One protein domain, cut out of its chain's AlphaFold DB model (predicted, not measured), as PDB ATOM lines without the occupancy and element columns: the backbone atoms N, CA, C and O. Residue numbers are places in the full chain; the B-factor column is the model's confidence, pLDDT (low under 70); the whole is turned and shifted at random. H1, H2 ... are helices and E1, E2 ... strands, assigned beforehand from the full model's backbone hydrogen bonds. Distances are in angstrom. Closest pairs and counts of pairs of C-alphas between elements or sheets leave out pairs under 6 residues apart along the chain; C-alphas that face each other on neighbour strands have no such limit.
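Overview. This is residues 4 to 92 of the 92 residues of an uncharacterized protein of Clostridiales bacterium (UniProt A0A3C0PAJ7). A small compact head carries one long helical arm. The head is a twisted sheet of four strands with the short helix H1 over one face, and the first turns of the long helix H2 pack beside H1; residues 71 to 92, most of them in H2, stick out from it. The 89 printed residues hold two named helices and four named strands, in the order E1 H1 E2 E3 E4 H2, and the class is mixed, helices and strands. The sheet order is E1 - E2 - E3 - E4, all antiparallel. The whole is loose, with a radius of gyration of the C-alphas of 17.5 A and spans of 61 by 23 by 22 A, the arm making the length.

Arrangement. Start at edge strand E1, residues 4 to 6, and look across to its antiparallel neighbour E2, residues 24 to 29, where N 4 and O 28 are 2.9 A apart, within hydrogen-bond range. E2 forms a hairpin with E3, residues 34 to 39; there N 27 and O 36 are 2.9 A apart. E3 forms a hairpin with the other edge strand E4, residues 46 to 49, where N 37 and O 48 are 2.9 A apart. E2, E3 and E4 form a meander, each strand the antiparallel neighbour of the one before. The sheet is only just strongly twisted, its C-alphas up to 4.2 A off the best plane, and E1 and E4 are apart. Between E1 and E2 in the chain, find H1, residues 13 to 20, on the sheet at a height of 6.9 A; its closest C-alpha pair with E2 is Lys 18 and Tyr 24, 5.5 A. On the local plane H1 runs along E2, only just, at 28 degrees. H2, residues 57 to 90, touches H1 with residues 57 to 64 alone, the closest C-alphas being those of Ile 17 and Ile 60, 6.6 A; they run the same way at a steep tilt of 36 degrees, only just past shallow. H2 only grazes the sheet, with residues 59 to 70. In H1 and H2 every O i to N i+4 pair is within hydrogen-bond range.

Along the chain. Find C-alpha 4 at (113.885, 81.841, 121.011), where E1 begins. E2 runs 15.9 A from first to last C-alpha, E3 16.5 A, and H1 10.7 A. Find C-alpha 57 at (131.272, 91.252, 127.884); from there H2 runs 51.0 A to C-alpha 90 at (130.556, 115.930, 83.213).

Size, cuts and confidence. The C-alphas of Val 10 and Asn 92, the two farthest apart, are 62.3 A from each other. Without residues 71 to 92, which stand free, the body spans 26 by 24 by 19 A. The printed part has no cut, and no link is long. Look for low confidence at residues 87 to 92, which are under 70; the mean pLDDT of the printed part is 90.5.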
ATOM      1  N   GLN A   4     114.359  81.444 119.691       96.88
ATOM      2  CA  GLN A   4     113.885  81.841 121.011       96.88
ATOM      3  C   GLN A   4     114.310  83.276 121.306       96.88
ATOM      4  O   GLN A   4     115.487  83.606 121.210       96.88
ATOM      5  N   VAL A   5     113.361  84.128 121.693       97.12
ATOM      6  CA  VAL A   5     113.677  85.489 122.143       97.12
ATOM      7  C   VAL A   5     114.320  85.418 123.521       97.12
ATOM      8  O   VAL A   5     113.718  84.896 124.461       97.12
ATOM      9  N   ILE A   6     115.513  85.989 123.654       97.44
ATOM     10  CA  ILE A   6     116.210  86.094 124.935       97.44
ATOM     11  C   ILE A   6     115.877  87.456 125.533       97.44
ATOM     12  O   ILE A   6     116.197  88.501 124.964       97.44
ATOM     13  N   LYS A   7     115.149  87.451 126.654       96.19
ATOM     14  CA  LYS A   7     114.687  88.676 127.328       96.19
ATOM     15  C   LYS A   7     115.673  89.173 128.388       96.19
ATOM     16  O   LYS A   7     115.740  90.381 128.602       96.19
ATOM     17  N   SER A   8     116.414  88.257 129.002       95.50
ATOM     18  CA  SER A   8     117.409  88.495 130.048       95.50
ATOM     19  C   SER A   8     118.443  87.366 130.063       95.50
ATOM     20  O   SER A   8     118.199  86.285 129.524       95.50
ATOM     21  N   ASP A   9     119.586  87.632 130.683       95.06
ATOM     22  CA  ASP A   9     120.704  86.712 130.880       95.06
ATOM     23  C   ASP A   9     121.413  87.052 132.202       95.06
ATOM     24  O   ASP A   9     121.162  88.103 132.789       95.06
ATOM     25  N   VAL A  10     122.294  86.164 132.666       94.94
ATOM     26  CA  VAL A  10     122.963  86.268 133.977       94.94
ATOM     27  C   VAL A  10     123.839  87.522 134.103       94.94
ATOM     28  O   VAL A  10     124.008  88.038 135.204       94.94
ATOM     29  N   PHE A  11     124.379  88.031 132.994       95.25
ATOM     30  CA  PHE A  11     125.308  89.166 132.974       95.25
ATOM     31  C   PHE A  11     124.674  90.453 132.425       95.25
ATOM     32  O   PHE A  11     125.390  91.402 132.085       95.25
ATOM     33  N   ASP A  12     123.341  90.497 132.317       97.06
ATOM     34  CA  ASP A  12     122.582  91.622 131.765       97.06
ATOM     35  C   ASP A  12     123.045  92.058 130.355       97.06
ATOM     36  O   ASP A  12     122.855  93.207 129.941       97.06
ATOM     37  N   ILE A  13     123.637  91.159 129.568       97.56
ATOM     38  CA  ILE A  13     124.117  91.452 128.213       97.56
ATOM     39  C   ILE A  13     122.974  91.888 127.300       97.56
ATOM     40  O   ILE A  13     123.115  92.879 126.585       97.56
ATOM     41  N   VAL A  14     121.810  91.240 127.356       97.31
ATOM     42  CA  VAL A  14     120.629  91.636 126.573       97.31
ATOM     43  C   VAL A  14     120.185  93.054 126.933       97.31
ATOM     44  O   VAL A  14     119.862  93.851 126.047       97.31
ATOM     45  N   LYS A  15     120.197  93.401 128.224       97.50
ATOM     46  CA  LYS A  15     119.872  94.753 128.699       97.50
ATOM     47  C   LYS A  15     120.903  95.767 128.197       97.50
ATOM     48  O   LYS A  15     120.530  96.812 127.673       97.50
ATOM     49  N   ARG A  16     122.193  95.440 128.277       97.56
ATOM     50  CA  ARG A  16     123.290  96.290 127.787       97.56
ATOM     51  C   ARG A  16     123.234  96.493 126.270       97.56
ATOM     52  O   ARG A  16     123.426  97.616 125.816       97.56
ATOM     53  N   ILE A  17     122.891  95.468 125.486       96.50
ATOM     54  CA  ILE A  17     122.660  95.592 124.036       96.50
ATOM     55  C   ILE A  17     121.514  96.572 123.750       96.50
ATOM     56  O   ILE A  17     121.646  97.436 122.883       96.50
ATOM     57  N   LYS A  18     120.411  96.501 124.505       96.31
ATOM     58  CA  LYS A  18     119.305  97.467 124.379       96.31
ATOM     59  C   LYS A  18     119.711  98.892 124.752       96.31
ATOM     60  O   LYS A  18     119.207  99.830 124.143       96.31
ATOM     61  N   ASN A  19     120.637  99.070 125.692       96.19
ATOM     62  CA  ASN A  19     121.171 100.396 126.018       96.19
ATOM     63  C   ASN A  19     121.994 100.994 124.860       96.19
ATOM     64  O   ASN A  19     122.005 102.209 124.696       96.19
ATOM     65  N   ILE A  20     122.638 100.167 124.024       93.75
ATOM     66  CA  ILE A  20     123.319 100.631 122.799       93.75
ATOM     67  C   ILE A  20     122.298 101.128 121.767       93.75
ATOM     68  O   ILE A  20     122.521 102.142 121.098       93.75
ATOM     69  N   ASN A  21     121.202 100.384 121.592       93.69
ATOM     70  CA  ASN A  21     120.061 100.797 120.786       93.69
ATOM     71  C   ASN A  21     118.776 100.085 121.256       93.69
ATOM     72  O   ASN A  21     118.706  98.857 121.164       93.69
ATOM     73  N   PRO A  22     117.722 100.816 121.666       95.94
ATOM     74  CA  PRO A  22     116.481 100.216 122.167       95.94
ATOM     75  C   PRO A  22     115.748  99.314 121.166       95.94
ATOM     76  O   PRO A  22     114.905  98.508 121.558       95.94
ATOM     77  N   LYS A  23     116.041  99.446 119.866       96.31
ATOM     78  CA  LYS A  23     115.468  98.598 118.812       96.31
ATOM     79  C   LYS A  23     116.178  97.250 118.677       96.31
ATOM     80  O   LYS A  23     115.677  96.409 117.930       96.31
ATOM     81  N   TYR A  24     117.305  97.030 119.354       96.62
ATOM     82  CA  TYR A  24     117.969  95.734 119.337       96.62
ATOM     83  C   TYR A  24     117.247  94.700 120.204       96.62
ATOM     84  O   TYR A  24     116.728  94.992 121.283       96.62
ATOM     85  N   PHE A  25     117.245  93.461 119.728       97.44
ATOM     86  CA  PHE A  25     116.790  92.294 120.471       97.44
ATOM     87  C   PHE A  25     117.646  91.077 120.124       97.44
ATOM     88  O   PHE A  25     118.214  90.996 119.035       97.44
ATOM     89  N   VAL A  26     117.755  90.146 121.070       97.62
ATOM     90  CA  VAL A  26     118.588  88.947 120.935       97.62
ATOM     91  C   VAL A  26     117.696  87.738 120.702       97.62
ATOM     92  O   VAL A  26     116.727  87.515 121.435       97.62
ATOM     93  N   LEU A  27     118.035  86.956 119.683       97.44
ATOM     94  CA  LEU A  27     117.456  85.648 119.424       97.44
ATOM     95  C   LEU A  27     118.505  84.569 119.680       97.44
ATOM     96  O   LEU A  27     119.684  84.761 119.407       97.44
ATOM     97  N   PHE A  28     118.071  83.417 120.170       97.62
ATOM     98  CA  PHE A  28     118.857  82.195 120.150       97.62
ATOM     99  C   PHE A  28     118.324  81.285 119.049       97.62
ATOM    100  O   PHE A  28     117.155  80.884 119.064       97.62
ATOM    101  N   ASN A  29     119.177  80.996 118.074       96.31
ATOM    102  CA  ASN A  29     118.901  80.083 116.983       96.31
ATOM    103  C   ASN A  29     119.119  78.650 117.468       96.31
ATOM    104  O   ASN A  29     120.259  78.210 117.585       96.31
ATOM    105  N   LYS A  30     118.040  77.903 117.722       94.94
ATOM    106  CA  LYS A  30     118.137  76.536 118.261       94.94
ATOM    107  C   LYS A  30     118.719  75.532 117.271       94.94
ATOM    108  O   LYS A  30     119.164  74.473 117.679       94.94
ATOM    109  N   THR A  31     118.690  75.838 115.974       94.38
ATOM    110  CA  THR A  31     119.246  74.956 114.942       94.38
ATOM    111  C   THR A  31     120.763  75.094 114.847       94.38
ATOM    112  O   THR A  31     121.447  74.117 114.581       94.38
ATOM    113  N   ARG A  32     121.287  76.311 115.038       93.56
ATOM    114  CA  ARG A  32     122.729  76.609 114.951       93.56
ATOM    115  C   ARG A  32     123.414  76.690 116.313       93.56
ATOM    116  O   ARG A  32     124.632  76.804 116.349       93.56
ATOM    117  N   GLU A  33     122.632  76.710 117.388       95.00
ATOM    118  CA  GLU A  33     123.077  76.958 118.762       95.00
ATOM    119  C   GLU A  33     123.873  78.262 118.899       95.00
ATOM    120  O   GLU A  33     124.887  78.343 119.585       95.00
ATOM    121  N   LYS A  34     123.412  79.313 118.210       96.75
ATOM    122  CA  LYS A  34     124.059  80.630 118.232       96.75
ATOM    123  C   LYS A  34     123.100  81.727 118.648       96.75
ATOM    124  O   LYS A  34     121.918  81.716 118.299       96.75
ATOM    125  N   PHE A  35     123.645  82.709 119.358       97.62
ATOM    126  CA  PHE A  35     122.965  83.971 119.597       97.62
ATOM    127  C   PHE A  35     123.076  84.865 118.366       97.62
ATOM    128  O   PHE A  35     124.126  84.960 117.732       97.62
ATOM    129  N   GLU A  36     121.991  85.549 118.043       97.31
ATOM    130  CA  GLU A  36     121.888  86.480 116.928       97.31
ATOM    131  C   GLU A  36     121.320  87.802 117.453       97.31
ATOM    132  O   GLU A  36     120.378  87.825 118.253       97.31
ATOM    133  N   VAL A  37     121.911  88.917 117.025       96.88
ATOM    134  CA  VAL A  37     121.401  90.259 117.320       96.88
ATOM    135  C   VAL A  37     120.588  90.726 116.130       96.88
ATOM    136  O   VAL A  37     121.030  90.667 114.981       96.88
ATOM    137  N   HIS A  38     119.394  91.214 116.433       96.50
ATOM    138  CA  HIS A  38     118.450  91.709 115.455       96.50
ATOM    139  C   HIS A  38     118.051  93.147 115.765       96.50
ATOM    140  O   HIS A  38     117.974  93.555 116.922       96.50
ATOM    141  N   PHE A  39     117.740  93.903 114.720       95.25
ATOM    142  CA  PHE A  39     117.195  95.247 114.785       95.25
ATOM    143  C   PHE A  39     115.711  95.249 114.415       95.25
ATOM    144  O   PHE A  39     115.301  94.704 113.389       95.25
ATOM    145  N   LYS A  40     114.879  95.885 115.246       95.62
ATOM    146  CA  LYS A  40     113.434  95.990 115.021       95.62
ATOM    147  C   LYS A  40     113.133  96.883 113.806       95.62
ATOM    148  O   LYS A  40     113.166  98.110 113.909       95.62
ATOM    149  N   ARG A  41     112.808  96.252 112.671       93.75
ATOM    150  CA  ARG A  41     112.342  96.859 111.407       93.75
ATOM    151  C   ARG A  41     111.433  95.896 110.627       93.75
ATOM    152  O   ARG A  41     111.353  94.721 110.970       93.75
ATOM    153  N   ASN A  42     110.763  96.389 109.583       86.56
ATOM    154  CA  ASN A  42     109.722  95.643 108.853       86.56
ATOM    155  C   ASN A  42     110.244  94.433 108.057       86.56
ATOM    156  O   ASN A  42     109.517  93.460 107.887       86.56
ATOM    157  N   LYS A  43     111.480  94.484 107.547       89.25
ATOM    158  CA  LYS A  43     112.103  93.397 106.773       89.25
ATOM    159  C   LYS A  43     113.568  93.238 107.163       89.25
ATOM    160  O   LYS A  43     114.217  94.221 107.512       89.25
ATOM    161  N   ASN A  44     114.070  92.007 107.070       89.44
ATOM    162  CA  ASN A  44     115.462  91.639 107.332       89.44
ATOM    163  C   ASN A  44     115.981  92.161 108.682       89.44
ATOM    164  O   ASN A  44     116.776  93.088 108.731       89.44
ATOM    165  N   THR A  45     115.509  91.620 109.801       94.88
ATOM    166  CA  THR A  45     115.902  92.117 111.130       94.88
ATOM    167  C   THR A  45     117.308  91.694 111.550       94.88
ATOM    168  O   THR A  45     117.813  92.243 112.516       94.88
ATOM    169  N   TYR A  46     117.929  90.731 110.870       94.75
ATOM    170  CA  TYR A  46     119.258  90.225 111.212       94.75
ATOM    171  C   TYR A  46     120.325  91.320 111.079       94.75
ATOM    172  O   TYR A  46     120.365  92.031 110.074       94.75
ATOM    173  N   GLU A  47     121.187  91.439 112.087       93.25
ATOM    174  CA  GLU A  47     122.356  92.324 112.052       93.25
ATOM    175  C   GLU A  47     123.655  91.518 112.121       93.25
ATOM    176  O   GLU A  47     124.560  91.744 111.320       93.25
ATOM    177  N   LEU A  48     123.757  90.571 113.059       95.31
ATOM    178  CA  LEU A  48     124.967  89.766 113.242       95.31
ATOM    179  C   LEU A  48     124.714  88.498 114.068       95.31
ATOM    180  O   LEU A  48     123.837  88.454 114.930       95.31
ATOM    181  N   THR A  49     125.553  87.487 113.840       96.88
ATOM    182  CA  THR A  49     125.659  86.276 114.668       96.88
ATOM    183  C   THR A  49     126.785  86.467 115.686       96.88
ATOM    184  O   THR A  49     127.876  86.901 115.319       96.88
ATOM    185  N   ILE A  50     126.544  86.130 116.953       96.56
ATOM    186  CA  ILE A  50     127.563  86.149 118.007       96.56
ATOM    187  C   ILE A  50     128.486  84.935 117.832       96.56
ATOM    188  O   ILE A  50     127.995  83.806 117.774       96.56
ATOM    189  N   PRO A  51     129.815  85.128 117.766       95.56
ATOM    190  CA  PRO A  51     130.762  84.033 117.553       95.56
ATOM    191  C   PRO A  51     131.073  83.237 118.834       95.56
ATOM    192  O   PRO A  51     131.921  82.352 118.810       95.56
ATOM    193  N   TYR A  52     130.407  83.551 119.944       94.19
ATOM    194  CA  TYR A  52     130.621  82.960 121.262       94.19
ATOM    195  C   TYR A  52     129.409  82.126 121.673       94.19
ATOM    196  O   TYR A  52     128.273  82.468 121.339       94.19
ATOM    197  N   ASP A  53     129.655  81.065 122.432       92.81
ATOM    198  CA  ASP A  53     128.601  80.150 122.890       92.81
ATOM    199  C   ASP A  53     127.814  80.702 124.086       92.81
ATOM    200  O   ASP A  53     126.753  80.189 124.432       92.81
ATOM    201  N   VAL A  54     128.309  81.779 124.703       93.81
ATOM    202  CA  VAL A  54     127.676  82.470 125.830       93.81
ATOM    203  C   VAL A  54     127.590  83.971 125.570       93.81
ATOM    204  O   VAL A  54     128.395  84.542 124.830       93.81
ATOM    205  N   LEU A  55     126.611  84.613 126.204       95.75
ATOM    206  CA  LEU A  55     126.514  86.067 126.253       95.75
ATOM    207  C   LEU A  55     127.394  86.582 127.392       95.75
ATOM    208  O   LEU A  55     127.091  86.356 128.559       95.75
ATOM    209  N   ASP A  56     128.471  87.284 127.052       95.50
ATOM    210  CA  ASP A  56     129.377  87.909 128.017       95.50
ATOM    211  C   ASP A  56     129.825  89.303 127.539       95.50
ATOM    212  O   ASP A  56     129.299  89.856 126.570       95.50
ATOM    213  N   ALA A  57     130.787  89.917 128.231       93.81
ATOM    214  CA  ALA A  57     131.272  91.252 127.884       93.81
ATOM    215  C   ALA A  57     131.793  91.360 126.435       93.81
ATOM    216  O   ALA A  57     131.576  92.393 125.800       93.81
ATOM    217  N   ARG A  58     132.372  90.288 125.871       96.31
ATOM    218  CA  ARG A  58     132.892  90.266 124.493       96.31
ATOM    219  C   ARG A  58     131.777  90.462 123.471       96.31
ATOM    220  O   ARG A  58     132.006  91.017 122.397       96.31
ATOM    221  N   THR A  59     130.553  90.043 123.799       96.44
ATOM    222  CA  THR A  59     129.366  90.288 122.972       96.44
ATOM    223  C   THR A  59     129.144  91.785 122.756       96.44
ATOM    224  O   THR A  59     128.850  92.207 121.638       96.44
ATOM    225  N   ILE A  60     129.306  92.600 123.801       96.56
ATOM    226  CA  ILE A  60     129.096  94.051 123.726       96.56
ATOM    227  C   ILE A  60     130.132  94.700 122.814       96.56
ATOM    228  O   ILE A  60     129.761  95.466 121.919       96.56
ATOM    229  N   ASP A  61     131.402  94.341 122.990       94.56
ATOM    230  CA  ASP A  61     132.498  94.863 122.173       94.56
ATOM    231  C   ASP A  61     132.312  94.484 120.700       94.56
ATOM    232  O   ASP A  61     132.460  95.318 119.803       94.56
ATOM    233  N   PHE A  62     131.903  93.239 120.439       95.75
ATOM    234  CA  PHE A  62     131.647  92.750 119.090       95.75
ATOM    235  C   PHE A  62     130.481  93.479 118.408       95.75
ATOM    236  O   PHE A  62     130.598  93.887 117.248       95.75
ATOM    237  N   VAL A  63     129.374  93.700 119.124       94.69
ATOM    238  CA  VAL A  63     128.214  94.448 118.614       94.69
ATOM    239  C   VAL A  63     128.595  95.891 118.278       94.69
ATOM    240  O   VAL A  63     128.262  96.374 117.194       94.69
ATOM    241  N   GLN A  64     129.327  96.578 119.158       93.12
ATOM    242  CA  GLN A  64     129.764  97.956 118.907       93.12
ATOM    243  C   GLN A  64     130.731  98.043 117.726       93.12
ATOM    244  O   GLN A  64     130.538  98.871 116.832       93.12
ATOM    245  N   LYS A  65     131.733  97.158 117.678       91.00
ATOM    246  CA  LYS A  65     132.708  97.107 116.585       91.00
ATOM    247  C   LYS A  65     132.022  96.887 115.239       91.00
ATOM    248  O   LYS A  65     132.293  97.623 114.292       91.00
ATOM    249  N   THR A  66     131.103  95.926 115.167       89.44
ATOM    250  CA  THR A  66     130.360  95.614 113.938       89.44
ATOM    251  C   THR A  66     129.484  96.790 113.508       89.44
ATOM    252  O   THR A  66     129.493  97.168 112.339       89.44
ATOM    253  N   ARG A  67     128.790  97.441 114.452       87.62
ATOM    254  CA  ARG A  67     127.988  98.642 114.177       87.62
ATOM    255  C   ARG A  67     128.827  99.768 113.564       87.62
ATOM    256  O   ARG A  67     128.411 100.339 112.560       87.62
ATOM    257  N   ILE A  68     129.998 100.065 114.133       85.56
ATOM    258  CA  ILE A  68     130.907 101.104 113.617       85.56
ATOM    259  C   ILE A  68     131.409 100.738 112.215       85.56
ATOM    260  O   ILE A  68     131.422 101.582 111.321       85.56
ATOM    261  N   GLN A  69     131.802  99.480 112.000       85.06
ATOM    262  CA  GLN A  69     132.267  99.013 110.690       85.06
ATOM    263  C   GLN A  69     131.172  99.111 109.622       85.06
ATOM    264  O   GLN A  69     131.444  99.580 108.519       85.06
ATOM    265  N   ASN A  70     129.937  98.728 109.951       84.19
ATOM    266  CA  ASN A  70     128.801  98.830 109.033       84.19
ATOM    267  C   ASN A  70     128.468 100.292 108.697       84.19
ATOM    268  O   ASN A  70     128.192 100.598 107.542       84.19
ATOM    269  N   GLN A  71     128.548 101.205 109.672       82.69
ATOM    270  CA  GLN A  71     128.360 102.640 109.429       82.69
ATOM    271  C   GLN A  71     129.416 103.210 108.475       82.69
ATOM    272  O   GLN A  71     129.063 103.949 107.561       82.69
ATOM    273  N   LYS A  72     130.691 102.843 108.653       86.69
ATOM    274  CA  LYS A  72     131.774 103.279 107.757       86.69
ATOM    275  C   LYS A  72     131.563 102.789 106.326       86.69
ATOM    276  O   LYS A  72     131.589 103.598 105.407       86.69
ATOM    277  N   LYS A  73     131.263 101.498 106.152       87.00
ATOM    278  CA  LYS A  73     130.971 100.919 104.830       87.00
ATOM    279  C   LYS A  73     129.811 101.627 104.131       87.00
ATOM    280  O   LYS A  73     129.909 101.920 102.948       87.00
ATOM    281  N   LEU A  74     128.745 101.941 104.870       83.56
ATOM    282  CA  LEU A  74     127.596 102.656 104.313       83.56
ATOM    283  C   LEU A  74     127.978 104.055 103.804       83.56
ATOM    284  O   LEU A  74     127.531 104.452 102.733       83.56
ATOM    285  N   LEU A  75     128.807 104.796 104.545       86.81
ATOM    286  CA  LEU A  75     129.297 106.107 104.102       86.81
ATOM    287  C   LEU A  75     130.165 105.988 102.842       86.81
ATOM    288  O   LEU A  75     129.939 106.717 101.882       86.81
ATOM    289  N   GLU A  76     131.085 105.020 102.806       89.81
ATOM    290  CA  GLU A  76     131.931 104.757 101.634       89.81
ATOM    291  C   GLU A  76     131.107 104.391 100.385       89.81
ATOM    292  O   GLU A  76     131.439 104.797  99.270       89.81
ATOM    293  N   GLU A  77     130.026 103.620 100.538       89.25
ATOM    294  CA  GLU A  77     129.110 103.285  99.439       89.25
ATOM    295  C   GLU A  77     128.363 104.519  98.914       89.25
ATOM    296  O   GLU A  77     128.246 104.692  97.698       89.25
ATOM    297  N   ILE A  78     127.908 105.399  99.813       87.31
ATOM    298  CA  ILE A  78     127.259 106.669  99.451       87.31
ATOM    299  C   ILE A  78     128.235 107.565  98.678       87.31
ATOM    300  O   ILE A  78     127.883 108.079  97.616       87.31
ATOM    301  N   GLU A  79     129.469 107.718  99.161       89.00
ATOM    302  CA  GLU A  79     130.503 108.528  98.505       89.00
ATOM    303  C   GLU A  79     130.842 108.001  97.105       89.00
ATOM    304  O   GLU A  79     130.850 108.769  96.140       89.00
ATOM    305  N   LYS A  80     131.031 106.684  96.959       88.69
ATOM    306  CA  LYS A  80     131.267 106.046  95.653       88.69
ATOM    307  C   LYS A  80     130.100 106.248  94.691       88.69
ATOM    308  O   LYS A  80     130.320 106.439  93.497       88.69
ATOM    309  N   SER A  81     128.865 106.185  95.188       86.31
ATOM    310  CA  SER A  81     127.673 106.435  94.373       86.31
ATOM    311  C   SER A  81     127.633 107.887  93.879       86.31
ATOM    312  O   SER A  81     127.434 108.127  92.688       86.31
ATOM    313  N   ASN A  82     127.921 108.852  94.758       84.25
ATOM    314  CA  ASN A  82     127.957 110.275  94.410       84.25
ATOM    315  C   ASN A  82     129.051 110.601  93.382       84.25
ATOM    316  O   ASN A  82     128.789 111.339  92.436       84.25
ATOM    317  N   GLN A  83     130.246 110.015  93.519       84.56
ATOM    318  CA  GLN A  83     131.337 110.191  92.553       84.56
ATOM    319  C   GLN A  83     130.961 109.685  91.155       84.56
ATOM    320  O   GLN A  83     131.226 110.364  90.167       84.56
ATOM    321  N   LYS A  84     130.298 108.524  91.058       84.12
ATOM    322  CA  LYS A  84     129.814 107.990  89.772       84.12
ATOM    323  C   LYS A  84     128.774 108.899  89.124       84.12
ATOM    324  O   LYS A  84     128.822 109.117  87.920       84.12
ATOM    325  N   LEU A  85     127.844 109.435  89.919       78.88
ATOM    326  CA  LEU A  85     126.836 110.372  89.424       78.88
ATOM    327  C   LEU A  85     127.483 111.659  88.904       78.88
ATOM    328  O   LEU A  85     127.140 112.102  87.814       78.88
ATOM    329  N   GLN A  86     128.440 112.220  89.646       73.69
ATOM    330  CA  GLN A  86     129.169 113.417  89.225       73.69
ATOM    331  C   GLN A  86     129.987 113.171  87.951       73.69
ATOM    332  O   GLN A  86     129.891 113.973  87.034       73.69
ATOM    333  N   GLY A  87     130.713 112.054  87.841       69.75
ATOM    334  CA  GLY A  87     131.455 111.706  86.621       69.75
ATOM    335  C   GLY A  87     130.562 111.643  85.376       69.75
ATOM    336  O   GLY A  87     130.863 112.274  84.370       69.75
ATOM    337  N   ASN A  88     129.399 110.994  85.481       60.28
ATOM    338  CA  ASN A  88     128.434 110.903  84.378       60.28
ATOM    339  C   ASN A  88     127.797 112.256  83.992       60.28
ATOM    340  O   ASN A  88     127.313 112.409  82.873       60.28
ATOM    341  N   LEU A  89     127.760 113.226  84.914       57.41
ATOM    342  CA  LEU A  89     127.234 114.578  84.683       57.41
ATOM    343  C   LEU A  89     128.215 115.483  83.920       57.41
ATOM    344  O   LEU A  89     127.765 116.452  83.320       57.41
ATOM    345  N   TYR A  90     129.519 115.183  83.942       58.16
ATOM    346  CA  TYR A  90     130.556 115.930  83.213       58.16
ATOM    347  C   TYR A  90     130.975 115.272  81.884       58.16
ATOM    348  O   TYR A  90     131.738 115.873  81.132       58.16
ATOM    349  N   GLU A  91     130.496 114.057  81.597       56.06
ATOM    350  CA  GLU A  91     130.713 113.346  80.323       56.06
ATOM    351  C   GLU A  91     129.547 113.491  79.316       56.06
ATOM    352  O   GLU A  91     129.620 112.928  78.224       56.06
ATOM    353  N   ASN A  92     128.496 114.257  79.647       47.44
ATOM    354  CA  ASN A  92     127.430 114.687  78.720       47.44
ATOM    355  C   ASN A  92     127.527 116.190  78.437       47.44
ATOM    356  O   ASN A  92     127.048 116.604  77.358       47.44
TER     357      ASN A  92